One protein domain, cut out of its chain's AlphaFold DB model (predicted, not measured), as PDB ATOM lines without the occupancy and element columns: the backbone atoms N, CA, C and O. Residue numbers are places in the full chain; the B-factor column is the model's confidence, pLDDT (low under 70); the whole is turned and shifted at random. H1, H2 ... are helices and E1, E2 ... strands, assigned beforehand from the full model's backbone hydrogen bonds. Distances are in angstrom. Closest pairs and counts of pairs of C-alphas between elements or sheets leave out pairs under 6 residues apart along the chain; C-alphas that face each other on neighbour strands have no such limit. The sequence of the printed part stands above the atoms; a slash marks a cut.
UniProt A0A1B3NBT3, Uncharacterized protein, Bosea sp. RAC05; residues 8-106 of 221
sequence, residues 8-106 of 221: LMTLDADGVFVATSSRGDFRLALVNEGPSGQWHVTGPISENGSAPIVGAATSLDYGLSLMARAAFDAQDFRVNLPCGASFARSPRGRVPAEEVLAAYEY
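What this domain is: This is residues 8 to 106 of the 221 residues of an uncharacterized protein of Bosea sp. RAC05 (UniProt A0A1B3NBT3). One seven-stranded sheet, strongly twisted and curled like part of a barrel, wraps round the helix H1 in its hollow; the small helix H2 sits at the end of the sheet where E7 is. The curl leaves the barrel unclosed, with the edge strands E5 and E7 apart. The printed part has 99 residues, with elements in the order E1 E2 E3 E4 E5 H1 E6 E7 H2. The sheet's order is E5 E4 E3 E2 E1 E6 E7, mixed, and the class is mixed, helices and strands. The whole is compact, with a radius of gyration of the C-alphas of 12.8 A, and rounded, spanning 37 by 32 by 25 A.

How they stand to each other: Start with E1, residues 8 to 11, E2, residues 17 to 21, E3, residues 24 to 31, E4, residues 38 to 42, and E5, residues 53 to 57: they form a meander, each strand the antiparallel neighbour of the one before. Look for N 26 and O 19 at 2.8 A between E3 and E2, N 40 and O 29 at 2.8 A between E4 and E3, and N 57 and O 39 at 2.8 A between E5 and E4. E1 pairs in staggered fashion: its residues 10 to 11 pair with E2, where N 18 and O 10 are 2.8 A apart, and its residues 8 to 10 with E6, residues 77 to 80. E1 and E6 are parallel, with N 9 and O 78 at 2.8 A. E6 forms a hairpin with E7, residues 86 to 89, where N 79 and O 87 are 2.8 A apart. H1, residues 60 to 72, is on one face of the sheet, making two layers, a sheet with a helix on one face, and the sheet curls round it; the closest C-alphas of H1 and E5 are those of Gly 63 and Ala 57, 5.1 A apart. H2, residues 97 to 103, only grazes the sheet with its residues 97 to 101. H1 touches H2 with residues 60 to 61 alone, the closest C-alphas being those of Asp 61 and Ala 97 at 4.9 A; their lines stand at a steep tilt of 57 degrees, opposite ways. In H1 and H2 every O i to N i+4 pair is within hydrogen-bond range.

Where its parts are: Find C-alpha 8 at (-5.062, -47.098, -44.656), where E1 begins. E3, the longest strand, runs 21.7 A from C-alpha 24 to C-alpha 31; E2 measures 13.4 A and E4 12.6 A. Next find C-alpha 60 at (-17.599, -40.011, -50.139); from there H1 runs 17.6 A to C-alpha 72. H2 ends with C-alpha 103 at (-21.934, -53.679, -53.677).

The domain as a whole: The two C-alphas farthest apart are those of Asn 48 and Arg 94, at 38.9 A. The printed part has no cut and no long link. Mean pLDDT of the printed part is 89.2; look for the values under 70 at residues 91 to 93.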
ATOM      1  N   LEU A   8      -4.139 -46.152 -45.271       92.88
ATOM      2  CA  LEU A   8      -5.062 -47.098 -44.656       92.88
ATOM      3  C   LEU A   8      -6.138 -46.361 -43.862       92.88
ATOM      4  O   LEU A   8      -5.834 -45.519 -43.020       92.88
ATOM      5  N   MET A   9      -7.388 -46.725 -44.122       95.69
ATOM      6  CA  MET A   9      -8.573 -46.192 -43.465       95.69
ATOM      7  C   MET A   9      -9.462 -47.346 -43.024       95.69
ATOM      8  O   MET A   9      -9.473 -48.406 -43.655       95.69
ATOM      9  N   THR A  10     -10.231 -47.142 -41.966       96.81
ATOM     10  CA  THR A  10     -11.193 -48.131 -41.472       96.81
ATOM     11  C   THR A  10     -12.535 -47.452 -41.269       96.81
ATOM     12  O   THR A  10     -12.573 -46.370 -40.696       96.81
ATOM     13  N   LEU A  11     -13.610 -48.062 -41.763       96.44
ATOM     14  CA  LEU A  11     -14.970 -47.681 -41.391       96.44
ATOM     15  C   LEU A  11     -15.279 -48.305 -40.027       96.44
ATOM     16  O   LEU A  11     -15.145 -49.521 -39.879       96.44
ATOM     17  N   ASP A  12     -15.648 -47.492 -39.045       92.00
ATOM     18  CA  ASP A  12     -16.060 -47.970 -37.726       92.00
ATOM     19  C   ASP A  12     -17.562 -48.305 -37.664       92.00
ATOM     20  O   ASP A  12     -18.270 -48.294 -38.675       92.00
ATOM     21  N   ALA A  13     -18.030 -48.697 -36.477       84.38
ATOM     22  CA  ALA A  13     -19.420 -49.086 -36.247       84.38
ATOM     23  C   ALA A  13     -20.396 -47.897 -36.300       84.38
ATOM     24  O   ALA A  13     -21.572 -48.102 -36.594       84.38
ATOM     25  N   ASP A  14     -19.899 -46.677 -36.084       85.94
ATOM     26  CA  ASP A  14     -20.695 -45.448 -36.037       85.94
ATOM     27  C   ASP A  14     -20.859 -44.815 -37.430       85.94
ATOM     28  O   ASP A  14     -21.454 -43.749 -37.580       85.94
ATOM     29  N   GLY A  15     -20.332 -45.460 -38.476       91.50
ATOM     30  CA  GLY A  15     -20.377 -44.935 -39.835       91.50
ATOM     31  C   GLY A  15     -19.318 -43.861 -40.108       91.50
ATOM     32  O   GLY A  15     -19.448 -43.102 -41.072       91.50
ATOM     33  N   VAL A  16     -18.259 -43.788 -39.296       95.06
ATOM     34  CA  VAL A  16     -17.154 -42.838 -39.464       95.06
ATOM     35  C   VAL A  16     -15.936 -43.553 -40.042       95.06
ATOM     36  O   VAL A  16     -15.556 -44.648 -39.628       95.06
ATOM     37  N   PHE A  17     -15.286 -42.934 -41.028       96.81
ATOM     38  CA  PHE A  17     -13.999 -43.432 -41.510       96.81
ATOM     39  C   PHE A  17     -12.872 -42.824 -40.689       96.81
ATOM     40  O   PHE A  17     -12.795 -41.606 -40.538       96.81
ATOM     41  N   VAL A  18     -11.963 -43.669 -40.218       96.44
ATOM     42  CA  VAL A  18     -10.841 -43.285 -39.364       96.44
ATOM     43  C   VAL A  18      -9.521 -43.607 -40.052       96.44
ATOM     44  O   VAL A  18      -9.369 -44.660 -40.679       96.44
ATOM     45  N   ALA A  19      -8.556 -42.700 -39.919       95.56
ATOM     46  CA  ALA A  19      -7.192 -42.852 -40.403       95.56
ATOM     47  C   ALA A  19      -6.183 -42.419 -39.335       95.56
ATOM     48  O   ALA A  19      -6.167 -41.257 -38.934       95.56
ATOM     49  N   THR A  20      -5.291 -43.328 -38.938       94.00
ATOM     50  CA  THR A  20      -4.181 -43.038 -38.018       94.00
ATOM     51  C   THR A  20      -2.875 -42.957 -38.792       94.00
ATOM     52  O   THR A  20      -2.509 -43.873 -39.531       94.00
ATOM     53  N   SER A  21      -2.156 -41.852 -38.617       92.31
ATOM     54  CA  SER A  21      -0.909 -41.562 -39.323       92.31
ATOM     55  C   SER A  21       0.145 -40.984 -38.379       92.31
ATOM     56  O   SER A  21      -0.149 -40.611 -37.245       92.31
ATOM     57  N   SER A  22       1.374 -40.800 -38.869       89.62
ATOM     58  CA  SER A  22       2.398 -40.046 -38.132       89.62
ATOM     59  C   SER A  22       2.038 -38.567 -37.921       89.62
ATOM     60  O   SER A  22       2.720 -37.882 -37.166       89.62
ATOM     61  N   ARG A  23       1.006 -38.054 -38.609       89.62
ATOM     62  CA  ARG A  23       0.483 -36.688 -38.456       89.62
ATOM     63  C   ARG A  23      -0.650 -36.600 -37.426       89.62
ATOM     64  O   ARG A  23      -1.148 -35.504 -37.198       89.62
ATOM     65  N   GLY A  24      -1.044 -37.727 -36.830       91.88
ATOM     66  CA  GLY A  24      -2.175 -37.850 -35.912       91.88
ATOM     67  C   GLY A  24      -3.361 -38.591 -36.526       91.88
ATOM     68  O   GLY A  24      -3.262 -39.164 -37.622       91.88
ATOM     69  N   ASP A  25      -4.472 -38.564 -35.794       94.50
ATOM     70  CA  ASP A  25      -5.724 -39.225 -36.158       94.50
ATOM     71  C   ASP A  25      -6.652 -38.289 -36.925       94.50
ATOM     72  O   ASP A  25      -6.852 -37.134 -36.544       94.50
ATOM     73  N   PHE A  26      -7.242 -38.809 -37.994       96.19
ATOM     74  CA  PHE A  26      -8.180 -38.107 -38.858       96.19
ATOM     75  C   PHE A  26      -9.488 -38.887 -38.949       96.19
ATOM     76  O   PHE A  26      -9.496 -40.121 -38.911       96.19
ATOM     77  N   ARG A  27     -10.590 -38.153 -39.093       96.25
ATOM     78  CA  ARG A  27     -11.935 -38.700 -39.270       96.25
ATOM     79  C   ARG A  27     -12.594 -38.107 -40.498       96.25
ATOM     80  O   ARG A  27     -12.421 -36.927 -40.791       96.25
ATOM     81  N   LEU A  28     -13.400 -38.916 -41.162       96.88
ATOM     82  CA  LEU A  28     -14.307 -38.508 -42.218       96.88
ATOM     83  C   LEU A  28     -15.716 -38.947 -41.819       96.88
ATOM     84  O   LEU A  28     -16.000 -40.143 -41.760       96.88
ATOM     85  N   ALA A  29     -16.573 -37.968 -41.548       95.56
ATOM     86  CA  ALA A  29     -17.954 -38.172 -41.125       95.56
ATOM     87  C   ALA A  29     -18.917 -37.499 -42.107       95.56
ATOM     88  O   ALA A  29     -18.582 -36.481 -42.719       95.56
ATOM     89  N   LEU A  30     -20.111 -38.069 -42.257       94.69
ATOM     90  CA  LEU A  30     -21.204 -37.429 -42.975       94.69
ATOM     91  C   LEU A  30     -21.972 -36.542 -41.996       94.69
ATOM     92  O   LEU A  30     -22.471 -37.026 -40.986       94.69
ATOM     93  N   VAL A  31     -22.074 -35.253 -42.297       91.19
ATOM     94  CA  VAL A  31     -22.839 -34.293 -41.500       91.19
ATOM     95  C   VAL A  31     -24.147 -33.992 -42.222       91.19
ATOM     96  O   VAL A  31     -24.153 -33.616 -43.398       91.19
ATOM     97  N   ASN A  32     -25.267 -34.170 -41.525       86.31
ATOM     98  CA  ASN A  32     -26.597 -33.881 -42.050       86.31
ATOM     99  C   ASN A  32     -26.903 -32.370 -41.975       86.31
ATOM    100  O   ASN A  32     -27.623 -31.905 -41.098       86.31
ATOM    101  N   GLU A  33     -26.319 -31.588 -42.890       81.00
ATOM    102  CA  GLU A  33     -26.562 -30.136 -43.029       81.00
ATOM    103  C   GLU A  33     -27.620 -29.805 -44.106       81.00
ATOM    104  O   GLU A  33     -27.691 -28.679 -44.599       81.00
ATOM    105  N   GLY A  34     -28.432 -30.785 -44.520       75.69
ATOM    106  CA  GLY A  34     -29.433 -30.622 -45.575       75.69
ATOM    107  C   GLY A  34     -29.685 -31.901 -46.383       75.69
ATOM    108  O   GLY A  34     -29.151 -32.959 -46.053       75.69
ATOM    109  N   PRO A  35     -30.449 -31.822 -47.489       72.38
ATOM    110  CA  PRO A  35     -30.972 -33.000 -48.196       72.38
ATOM    111  C   PRO A  35     -29.897 -33.920 -48.798       72.38
ATOM    112  O   PRO A  35     -30.178 -35.078 -49.084       72.38
ATOM    113  N   SER A  36     -28.675 -33.423 -49.006       76.81
ATOM    114  CA  SER A  36     -27.552 -34.213 -49.528       76.81
ATOM    115  C   SER A  36     -26.524 -34.619 -48.468       76.81
ATOM    116  O   SER A  36     -25.636 -35.414 -48.770       76.81
ATOM    117  N   GLY A  37     -26.592 -34.039 -47.265       85.56
ATOM    118  CA  GLY A  37     -25.478 -34.018 -46.318       85.56
ATOM    119  C   GLY A  37     -24.176 -33.449 -46.909       85.56
ATOM    120  O   GLY A  37     -24.106 -33.038 -48.074       85.56
ATOM    121  N   GLN A  38     -23.125 -33.421 -46.091       92.62
ATOM    122  CA  GLN A  38     -21.771 -33.082 -46.520       92.62
ATOM    123  C   GLN A  38     -20.740 -33.922 -45.766       92.62
ATOM    124  O   GLN A  38     -20.841 -34.126 -44.561       92.62
ATOM    125  N   TRP A  39     -19.723 -34.403 -46.472       94.69
ATOM    126  CA  TRP A  39     -18.634 -35.162 -45.872       94.69
ATOM    127  C   TRP A  39     -17.581 -34.221 -45.302       94.69
ATOM    128  O   TRP A  39     -17.018 -33.418 -46.044       94.69
ATOM    129  N   HIS A  40     -17.293 -34.310 -44.007       95.88
ATOM    130  CA  HIS A  40     -16.310 -33.463 -43.330       95.88
ATOM    131  C   HIS A  40     -15.094 -34.289 -42.927       95.88
ATOM    132  O   HIS A  40     -15.214 -35.281 -42.210       95.88
ATOM    133  N   VAL A  41     -13.913 -33.855 -43.371       96.38
ATOM    134  CA  VAL A  41     -12.628 -34.379 -42.900       96.38
ATOM    135  C   VAL A  41     -12.176 -33.529 -41.724       96.38
ATOM    136  O   VAL A  41     -11.972 -32.323 -41.871       96.38
ATOM    137  N   THR A  42     -11.970 -34.157 -40.574       96.06
ATOM    138  CA  THR A  42     -11.457 -33.513 -39.362       96.06
ATOM    139  C   THR A  42     -10.137 -34.142 -38.932       96.06
ATOM    140  O   THR A  42      -9.924 -35.342 -39.116       96.06
ATOM    141  N   GLY A  43      -9.225 -33.336 -38.390       92.69
ATOM    142  CA  GLY A  43      -7.960 -33.816 -37.830       92.69
ATOM    143  C   GLY A  43      -6.811 -32.796 -37.894       92.69
ATOM    144  O   GLY A  43      -6.937 -31.766 -38.551       92.69
ATOM    145  N   PRO A  44      -5.669 -33.064 -37.239       92.06
ATOM    146  CA  PRO A  44      -5.479 -34.156 -36.289       92.06
ATOM    147  C   PRO A  44      -6.327 -33.958 -35.025       92.06
ATOM    148  O   PRO A  44      -6.509 -32.830 -34.562       92.06
ATOM    149  N   ILE A  45      -6.873 -35.051 -34.490       86.75
ATOM    150  CA  ILE A  45      -7.623 -35.036 -33.230       86.75
ATOM    151  C   ILE A  45      -6.644 -34.757 -32.093       86.75
ATOM    152  O   ILE A  45      -5.647 -35.457 -31.921       86.75
ATOM    153  N   SER A  46      -6.919 -33.703 -31.338       84.19
ATOM    154  CA  SER A  46      -6.131 -33.342 -30.164       84.19
ATOM    155  C   SER A  46      -6.531 -34.174 -28.943       84.19
ATOM    156  O   SER A  46      -7.575 -34.824 -28.925       84.19
ATOM    157  N   GLU A  47      -5.717 -34.129 -27.888       77.69
ATOM    158  CA  GLU A  47      -5.928 -34.909 -26.656       77.69
ATOM    159  C   GLU A  47      -7.282 -34.643 -25.971       77.69
ATOM    160  O   GLU A  47      -7.782 -35.494 -25.242       77.69
ATOM    161  N   ASN A  48      -7.903 -33.486 -26.222       78.81
ATOM    162  CA  ASN A  48      -9.225 -33.135 -25.693       78.81
ATOM    163  C   ASN A  48     -10.395 -33.562 -26.605       78.81
ATOM    164  O   ASN A  48     -11.537 -33.193 -26.344       78.81
ATOM    165  N   GLY A  49     -10.117 -34.294 -27.690       74.88
ATOM    166  CA  GLY A  49     -11.114 -34.783 -28.643       74.88
ATOM    167  C   GLY A  49     -11.545 -33.762 -29.697       74.88
ATOM    168  O   GLY A  49     -12.319 -34.107 -30.588       74.88
ATOM    169  N   SER A  50     -11.045 -32.523 -29.641       82.25
ATOM    170  CA  SER A  50     -11.318 -31.518 -30.669       82.25
ATOM    171  C   SER A  50     -10.424 -31.717 -31.892       82.25
ATOM    172  O   SER A  50      -9.245 -32.066 -31.773       82.25
ATOM    173  N   ALA A  51     -10.983 -31.479 -33.075       87.31
ATOM    174  CA  ALA A  51     -10.273 -31.570 -34.342       87.31
ATOM    175  C   ALA A  51     -10.769 -30.465 -35.289       87.31
ATOM    176  O   ALA A  51     -11.984 -30.288 -35.414       87.31
ATOM    177  N   PRO A  52      -9.882 -29.707 -35.960       91.81
ATOM    178  CA  PRO A  52     -10.311 -28.725 -36.946       91.81
ATOM    179  C   PRO A  52     -10.858 -29.426 -38.193       91.81
ATOM    180  O   PRO A  52     -10.438 -30.536 -38.531       91.81
ATOM    181  N   ILE A  53     -11.759 -28.752 -38.911       91.31
ATOM    182  CA  ILE A  53     -12.173 -29.178 -40.250       91.31
ATOM    183  C   ILE A  53     -11.021 -28.884 -41.214       91.31
ATOM    184  O   ILE A  53     -10.612 -27.738 -41.390       91.31
ATOM    185  N   VAL A  54     -10.501 -29.939 -41.835       90.81
ATOM    186  CA  VAL A  54      -9.405 -29.889 -42.815       90.81
ATOM    187  C   VAL A  54      -9.950 -29.775 -44.237       90.81
ATOM    188  O   VAL A  54      -9.286 -29.239 -45.124       90.81
ATOM    189  N   GLY A  55     -11.170 -30.259 -44.467       92.69
ATOM    190  CA  GLY A  55     -11.848 -30.137 -45.749       92.69
ATOM    191  C   GLY A  55     -13.276 -30.660 -45.705       92.69
ATOM    192  O   GLY A  55     -13.650 -31.412 -44.808       92.69
ATOM    193  N   ALA A  56     -14.054 -30.271 -46.711       93.38
ATOM    194  CA  ALA A  56     -15.406 -30.757 -46.928       93.38
ATOM    195  C   ALA A  56     -15.559 -31.280 -48.363       93.38
ATOM    196  O   ALA A  56     -14.957 -30.746 -49.301       93.38
ATOM    197  N   ALA A  57     -16.361 -32.325 -48.532       92.69
ATOM    198  CA  ALA A  57     -16.600 -32.989 -49.802       92.69
ATOM    199  C   ALA A  57     -18.093 -33.251 -50.023       92.69
ATOM    200  O   ALA A  57     -18.852 -33.534 -49.100       92.69
ATOM    201  N   THR A  58     -18.512 -33.176 -51.284       89.81
ATOM    202  CA  THR A  58     -19.885 -33.479 -51.718       89.81
ATOM    203  C   THR A  58     -20.095 -34.959 -52.040       89.81
ATOM    204  O   THR A  58     -21.221 -35.376 -52.286       89.81
ATOM    205  N   SER A  59     -19.025 -35.758 -52.049       90.56
ATOM    206  CA  SER A  59     -19.057 -37.203 -52.277       90.56
ATOM    207  C   SER A  59     -18.108 -37.916 -51.317       90.56
ATOM    208  O   SER A  59     -17.101 -37.344 -50.882       90.56
ATOM    209  N   LEU A  60     -18.419 -39.170 -51.002       92.25
ATOM    210  CA  LEU A  60     -17.599 -40.011 -50.139       92.25
ATOM    211  C   LEU A  60     -16.228 -40.239 -50.769       92.25
ATOM    212  O   LEU A  60     -15.210 -40.122 -50.095       92.25
ATOM    213  N   ASP A  61     -16.188 -40.540 -52.065       91.12
ATOM    214  CA  ASP A  61     -14.932 -40.814 -52.761       91.12
ATOM    215  C   ASP A  61     -13.965 -39.619 -52.716       91.12
ATOM    216  O   ASP A  61     -12.758 -39.778 -52.495       91.12
ATOM    217  N   TYR A  62     -14.508 -38.403 -52.848       91.62
ATOM    218  CA  TYR A  62     -13.714 -37.192 -52.699       91.62
ATOM    219  C   TYR A  62     -13.300 -36.967 -51.240       91.62
ATOM    220  O   TYR A  62     -12.139 -36.647 -50.989       91.62
ATOM    221  N   GLY A  63     -14.190 -37.214 -50.274       94.19
ATOM    222  CA  GLY A  63     -13.873 -37.151 -48.844       94.19
ATOM    223  C   GLY A  63     -12.737 -38.096 -48.436       94.19
ATOM    224  O   GLY A  63     -11.793 -37.676 -47.766       94.19
ATOM    225  N   LEU A  64     -12.762 -39.348 -48.907       94.12
ATOM    226  CA  LEU A  64     -11.695 -40.329 -48.682       94.12
ATOM    227  C   LEU A  64     -10.380 -39.866 -49.320       94.12
ATOM    228  O   LEU A  64      -9.331 -39.916 -48.683       94.12
ATOM    229  N   SER A  65     -10.428 -39.327 -50.539       92.50
ATOM    230  CA  SER A  65      -9.241 -38.777 -51.209       92.50
ATOM    231  C   SER A  65      -8.639 -37.585 -50.448       92.50
ATOM    232  O   SER A  65      -7.418 -37.487 -50.301       92.50
ATOM    233  N   LEU A  66      -9.483 -36.691 -49.920       94.06
ATOM    234  CA  LEU A  66      -9.050 -35.576 -49.074       94.06
ATOM    235  C   LEU A  66      -8.397 -36.075 -47.782       94.06
ATOM    236  O   LEU A  66      -7.324 -35.591 -47.419       94.06
ATOM    237  N   MET A  67      -8.995 -37.070 -47.122       94.94
ATOM    238  CA  MET A  67      -8.438 -37.660 -45.905       94.94
ATOM    239  C   MET A  67      -7.094 -38.360 -46.168       94.94
ATOM    240  O   MET A  67      -6.161 -38.185 -45.387       94.94
ATOM    241  N   ALA A  68      -6.949 -39.080 -47.289       94.00
ATOM    242  CA  ALA A  68      -5.689 -39.723 -47.686       94.00
ATOM    243  C   ALA A  68      -4.557 -38.700 -47.836       94.00
ATOM    244  O   ALA A  68      -3.441 -38.904 -47.347       94.00
ATOM    245  N   ARG A  69      -4.866 -37.562 -48.465       93.12
ATOM    246  CA  ARG A  69      -3.918 -36.466 -48.645       93.12
ATOM    247  C   ARG A  69      -3.572 -35.786 -47.321       93.12
ATOM    248  O   ARG A  69      -2.398 -35.532 -47.059       93.12
ATOM    249  N   ALA A  70      -4.568 -35.510 -46.481       93.38
ATOM    250  CA  ALA A  70      -4.361 -34.861 -45.189       93.38
ATOM    251  C   ALA A  70      -3.483 -35.717 -44.255       93.38
ATOM    252  O   ALA A  70      -2.434 -35.254 -43.791       93.38
ATOM    253  N   ALA A  71      -3.865 -36.980 -44.054       93.38
ATOM    254  CA  ALA A  71      -3.221 -37.881 -43.104       93.38
ATOM    255  C   ALA A  71      -1.876 -38.440 -43.609       93.38
ATOM    256  O   ALA A  71      -0.925 -38.545 -42.838       93.38
ATOM    257  N   PHE A  72      -1.755 -38.756 -44.904       92.50
ATOM    258  CA  PHE A  72      -0.606 -39.514 -45.427       92.50
ATOM    259  C   PHE A  72       0.130 -38.851 -46.597       92.50
ATOM    260  O   PHE A  72       1.136 -39.394 -47.044       92.50
ATOM    261  N   ASP A  73      -0.351 -37.710 -47.109       91.19
ATOM    262  CA  ASP A  73       0.101 -37.131 -48.391       91.19
ATOM    263  C   ASP A  73       0.033 -38.136 -49.555       91.19
ATOM    264  O   ASP A  73       0.856 -38.147 -50.469       91.19
ATOM    265  N   ALA A  74      -0.960 -39.025 -49.495       88.44
ATOM    266  CA  ALA A  74      -1.164 -40.092 -50.459       88.44
ATOM    267  C   ALA A  74      -2.325 -39.767 -51.403       88.44
ATOM    268  O   ALA A  74      -3.279 -39.080 -51.038       88.44
ATOM    269  N   GLN A  75      -2.246 -40.308 -52.619       82.81
ATOM    270  CA  GLN A  75      -3.358 -40.303 -53.578       82.81
ATOM    271  C   GLN A  75      -4.071 -41.661 -53.647       82.81
ATOM    272  O   GLN A  75      -5.246 -41.718 -53.996       82.81
ATOM    273  N   ASP A  76      -3.362 -42.741 -53.308       87.25
ATOM    274  CA  ASP A  76      -3.916 -44.086 -53.196       87.25
ATOM    275  C   ASP A  76      -4.383 -44.340 -51.762       87.25
ATOM    276  O   ASP A  76      -3.671 -44.028 -50.802       87.25
ATOM    277  N   PHE A  77      -5.537 -44.984 -51.612       90.38
ATOM    278  CA  PHE A  77      -6.051 -45.385 -50.306       90.38
ATOM    279  C   PHE A  77      -6.651 -46.788 -50.325       90.38
ATOM    280  O   PHE A  77      -7.057 -47.316 -51.362       90.38
ATOM    281  N   ARG A  78      -6.699 -47.405 -49.147       92.88
ATOM    282  CA  ARG A  78      -7.399 -48.651 -48.861       92.88
ATOM    283  C   ARG A  78      -8.337 -48.422 -47.686       92.88
ATOM    284  O   ARG A  78      -7.924 -47.870 -46.673       92.88
ATOM    285  N   VAL A  79      -9.559 -48.917 -47.814       94.12
ATOM    286  CA  VAL A  79     -10.576 -48.899 -46.766       94.12
ATOM    287  C   VAL A  79     -10.848 -50.325 -46.309       94.12
ATOM    288  O   VAL A  79     -11.146 -51.192 -47.133       94.12
ATOM    289  N   ASN A  80     -10.762 -50.557 -45.003       95.00
ATOM    290  CA  ASN A  80     -11.238 -51.769 -44.347       95.00
ATOM    291  C   ASN A  80     -12.675 -51.560 -43.859       95.00
ATOM    292  O   ASN A  80     -12.989 -50.515 -43.287       95.00
ATOM    293  N   LEU A  81     -13.530 -52.555 -44.081       93.69
ATOM    294  CA  LEU A  81     -14.942 -52.525 -43.709       93.69
ATOM    295  C   LEU A  81     -15.214 -53.449 -42.509       93.69
ATOM    296  O   LEU A  81     -14.585 -54.508 -42.413       93.69
ATOM    297  N   PRO A  82     -16.199 -53.125 -41.648       91.19
ATOM    298  CA  PRO A  82     -16.598 -53.972 -40.521       91.19
ATOM    299  C   PRO A  82     -16.971 -55.409 -40.906       91.19
ATOM    300  O   PRO A  82     -16.790 -56.330 -40.117       91.19
ATOM    301  N   CYS A  83     -17.452 -55.634 -42.133       88.06
ATOM    302  CA  CYS A  83     -17.772 -56.971 -42.640       88.06
ATOM    303  C   CYS A  83     -16.537 -57.833 -42.986       88.06
ATOM    304  O   CYS A  83     -16.692 -58.931 -43.517       88.06
ATOM    305  N   GLY A  84     -15.318 -57.345 -42.732       90.06
ATOM    306  CA  GLY A  84     -14.056 -58.020 -43.048       90.06
ATOM    307  C   GLY A  84     -13.582 -57.820 -44.491       90.06
ATOM    308  O   GLY A  84     -12.456 -58.188 -44.828       90.06
ATOM    309  N   ALA A  85     -14.409 -57.214 -45.345       90.44
ATOM    310  CA  ALA A  85     -14.015 -56.840 -46.694       90.44
ATOM    311  C   ALA A  85     -13.099 -55.605 -46.693       90.44
ATOM    312  O   ALA A  85     -13.032 -54.832 -45.737       90.44
ATOM    313  N   SER A  86     -12.401 -55.395 -47.804       91.31
ATOM    314  CA  SER A  86     -11.668 -54.156 -48.048       91.31
ATOM    315  C   SER A  86     -11.756 -53.769 -49.515       91.31
ATOM    316  O   SER A  86     -11.981 -54.611 -50.388       91.31
ATOM    317  N   PHE A  87     -11.555 -52.489 -49.797       89.12
ATOM    318  CA  PHE A  87     -11.366 -52.008 -51.157       89.12
ATOM    319  C   PHE A  87     -10.205 -51.022 -51.210       89.12
ATOM    320  O   PHE A  87      -9.860 -50.390 -50.215       89.12
ATOM    321  N   ALA A  88      -9.566 -50.920 -52.371       88.12
ATOM    322  CA  ALA A  88      -8.494 -49.967 -52.614       88.12
ATOM    323  C   ALA A  88      -8.835 -49.103 -53.825       88.12
ATOM    324  O   ALA A  88      -9.450 -49.577 -54.782       88.12
ATOM    325  N   ARG A  89      -8.420 -47.843 -53.782       79.69
ATOM    326  CA  ARG A  89      -8.630 -46.863 -54.844       79.69
ATOM    327  C   ARG A  89      -7.292 -46.267 -55.239       79.69
ATOM    328  O   ARG A  89      -6.487 -45.903 -54.386       79.69
ATOM    329  N   SER A  90      -7.103 -46.181 -56.550       74.44
ATOM    330  CA  SER A  90      -6.095 -45.327 -57.168       74.44
ATOM    331  C   SER A  90      -6.786 -44.153 -57.860       74.44
ATOM    332  O   SER A  90      -7.984 -44.248 -58.152       74.44
ATOM    333  N   PRO A  91      -6.072 -43.072 -58.222       65.56
ATOM    334  CA  PRO A  91      -6.677 -41.867 -58.791       65.56
ATOM    335  C   PRO A  91      -7.333 -42.117 -60.154       65.56
ATOM    336  O   PRO A  91      -8.057 -41.273 -60.669       65.56
ATOM    337  N   ARG A  92      -7.053 -43.273 -60.772       67.50
ATOM    338  CA  ARG A  92      -7.620 -43.707 -62.055       67.50
ATOM    339  C   ARG A  92      -8.857 -44.597 -61.900       67.50
ATOM    340  O   ARG A  92      -9.409 -45.039 -62.908       67.50
ATOM    341  N   GLY A  93      -9.265 -44.909 -60.671       67.62
ATOM    342  CA  GLY A  93     -10.434 -45.736 -60.406       67.62
ATOM    343  C   GLY A  93     -11.710 -45.071 -60.927       67.62
ATOM    344  O   GLY A  93     -12.028 -43.944 -60.560       67.62
ATOM    345  N   ARG A  94     -12.486 -45.783 -61.750       72.44
ATOM    346  CA  ARG A  94     -13.700 -45.231 -62.386       72.44
ATOM    347  C   ARG A  94     -14.988 -45.400 -61.573       72.44
ATOM    348  O   ARG A  94     -15.945 -44.697 -61.854       72.44
ATOM    349  N   VAL A  95     -14.999 -46.300 -60.586       83.19
ATOM    350  CA  VAL A  95     -16.182 -46.645 -59.772       83.19
ATOM    351  C   VAL A  95     -16.130 -45.913 -58.423       83.19
ATOM    352  O   VAL A  95     -15.238 -46.242 -57.637       83.19
ATOM    353  N   PRO A  96     -17.012 -44.936 -58.144       86.75
ATOM    354  CA  PRO A  96     -17.052 -44.200 -56.877       86.75
ATOM    355  C   PRO A  96     -17.119 -45.111 -55.642       86.75
ATOM    356  O   PRO A  96     -17.713 -46.190 -55.690       86.75
ATOM    357  N   ALA A  97     -16.534 -44.675 -54.522       89.31
ATOM    358  CA  ALA A  97     -16.549 -45.420 -53.262       89.31
ATOM    359  C   ALA A  97     -17.973 -45.777 -52.792       89.31
ATOM    360  O   ALA A  97     -18.183 -46.848 -52.235       89.31
ATOM    361  N   GLU A  98     -18.958 -44.925 -53.070       89.94
ATOM    362  CA  GLU A  98     -20.374 -45.152 -52.780       89.94
ATOM    363  C   GLU A  98     -20.924 -46.390 -53.499       89.94
ATOM    364  O   GLU A  98     -21.650 -47.181 -52.903       89.94
ATOM    365  N   GLU A  99     -20.553 -46.588 -54.766       88.75
ATOM    366  CA  GLU A  99     -20.980 -47.750 -55.553       88.75
ATOM    367  C   GLU A  99     -20.301 -49.033 -55.059       88.75
ATOM    368  O   GLU A  99     -20.929 -50.088 -54.998       88.75
ATOM    369  N   VAL A 100     -19.034 -48.937 -54.637       89.00
ATOM    370  CA  VAL A 100     -18.313 -50.056 -54.009       89.00
ATOM    371  C   VAL A 100     -18.961 -50.446 -52.680       89.00
ATOM    372  O   VAL A 100     -19.149 -51.631 -52.414       89.00
ATOM    373  N   LEU A 101     -19.331 -49.467 -51.852       90.25
ATOM    374  CA  LEU A 101     -20.054 -49.703 -50.603       90.25
ATOM    375  C   LEU A 101     -21.425 -50.338 -50.847       90.25
ATOM    376  O   LEU A 101     -21.761 -51.314 -50.176       90.25
ATOM    377  N   ALA A 102     -22.173 -49.855 -51.840       89.44
ATOM    378  CA  ALA A 102     -23.454 -50.441 -52.224       89.44
ATOM    379  C   ALA A 102     -23.313 -51.917 -52.636       89.44
ATOM    380  O   ALA A 102     -24.150 -52.740 -52.265       89.44
ATOM    381  N   ALA A 103     -22.232 -52.284 -53.335       88.31
ATOM    382  CA  ALA A 103     -21.934 -53.679 -53.677       88.31
ATOM    383  C   ALA A 103     -21.625 -54.567 -52.457       88.31
ATOM    384  O   ALA A 103     -21.815 -55.780 -52.521       88.31
ATOM    385  N   TYR A 104     -21.198 -53.974 -51.340       89.25
ATOM    386  CA  TYR A 104     -21.040 -54.641 -50.044       89.25
ATOM    387  C   TYR A 104     -22.261 -54.480 -49.122       89.25
ATOM    388  O   TYR A 104     -22.155 -54.723 -47.918       89.25
ATOM    389  N   GLU A 105     -23.415 -54.088 -49.672       89.56
ATOM    390  CA  GLU A 105     -24.684 -53.915 -48.950       89.56
ATOM    391  C   GLU A 105     -24.676 -52.767 -47.925       89.56
ATOM    392  O   GLU A 105     -25.473 -52.751 -46.985       89.56
ATOM    393  N   TYR A 106     -23.788 -51.785 -48.091       91.00
ATOM    394  CA  TYR A 106     -23.812 -50.559 -47.297       91.00
ATOM    395  C   TYR A 106     -24.708 -49.512 -47.960       91.00
ATOM    396  O   TYR A 106     -24.591 -49.236 -49.154       91.00
TER     397      TYR A 106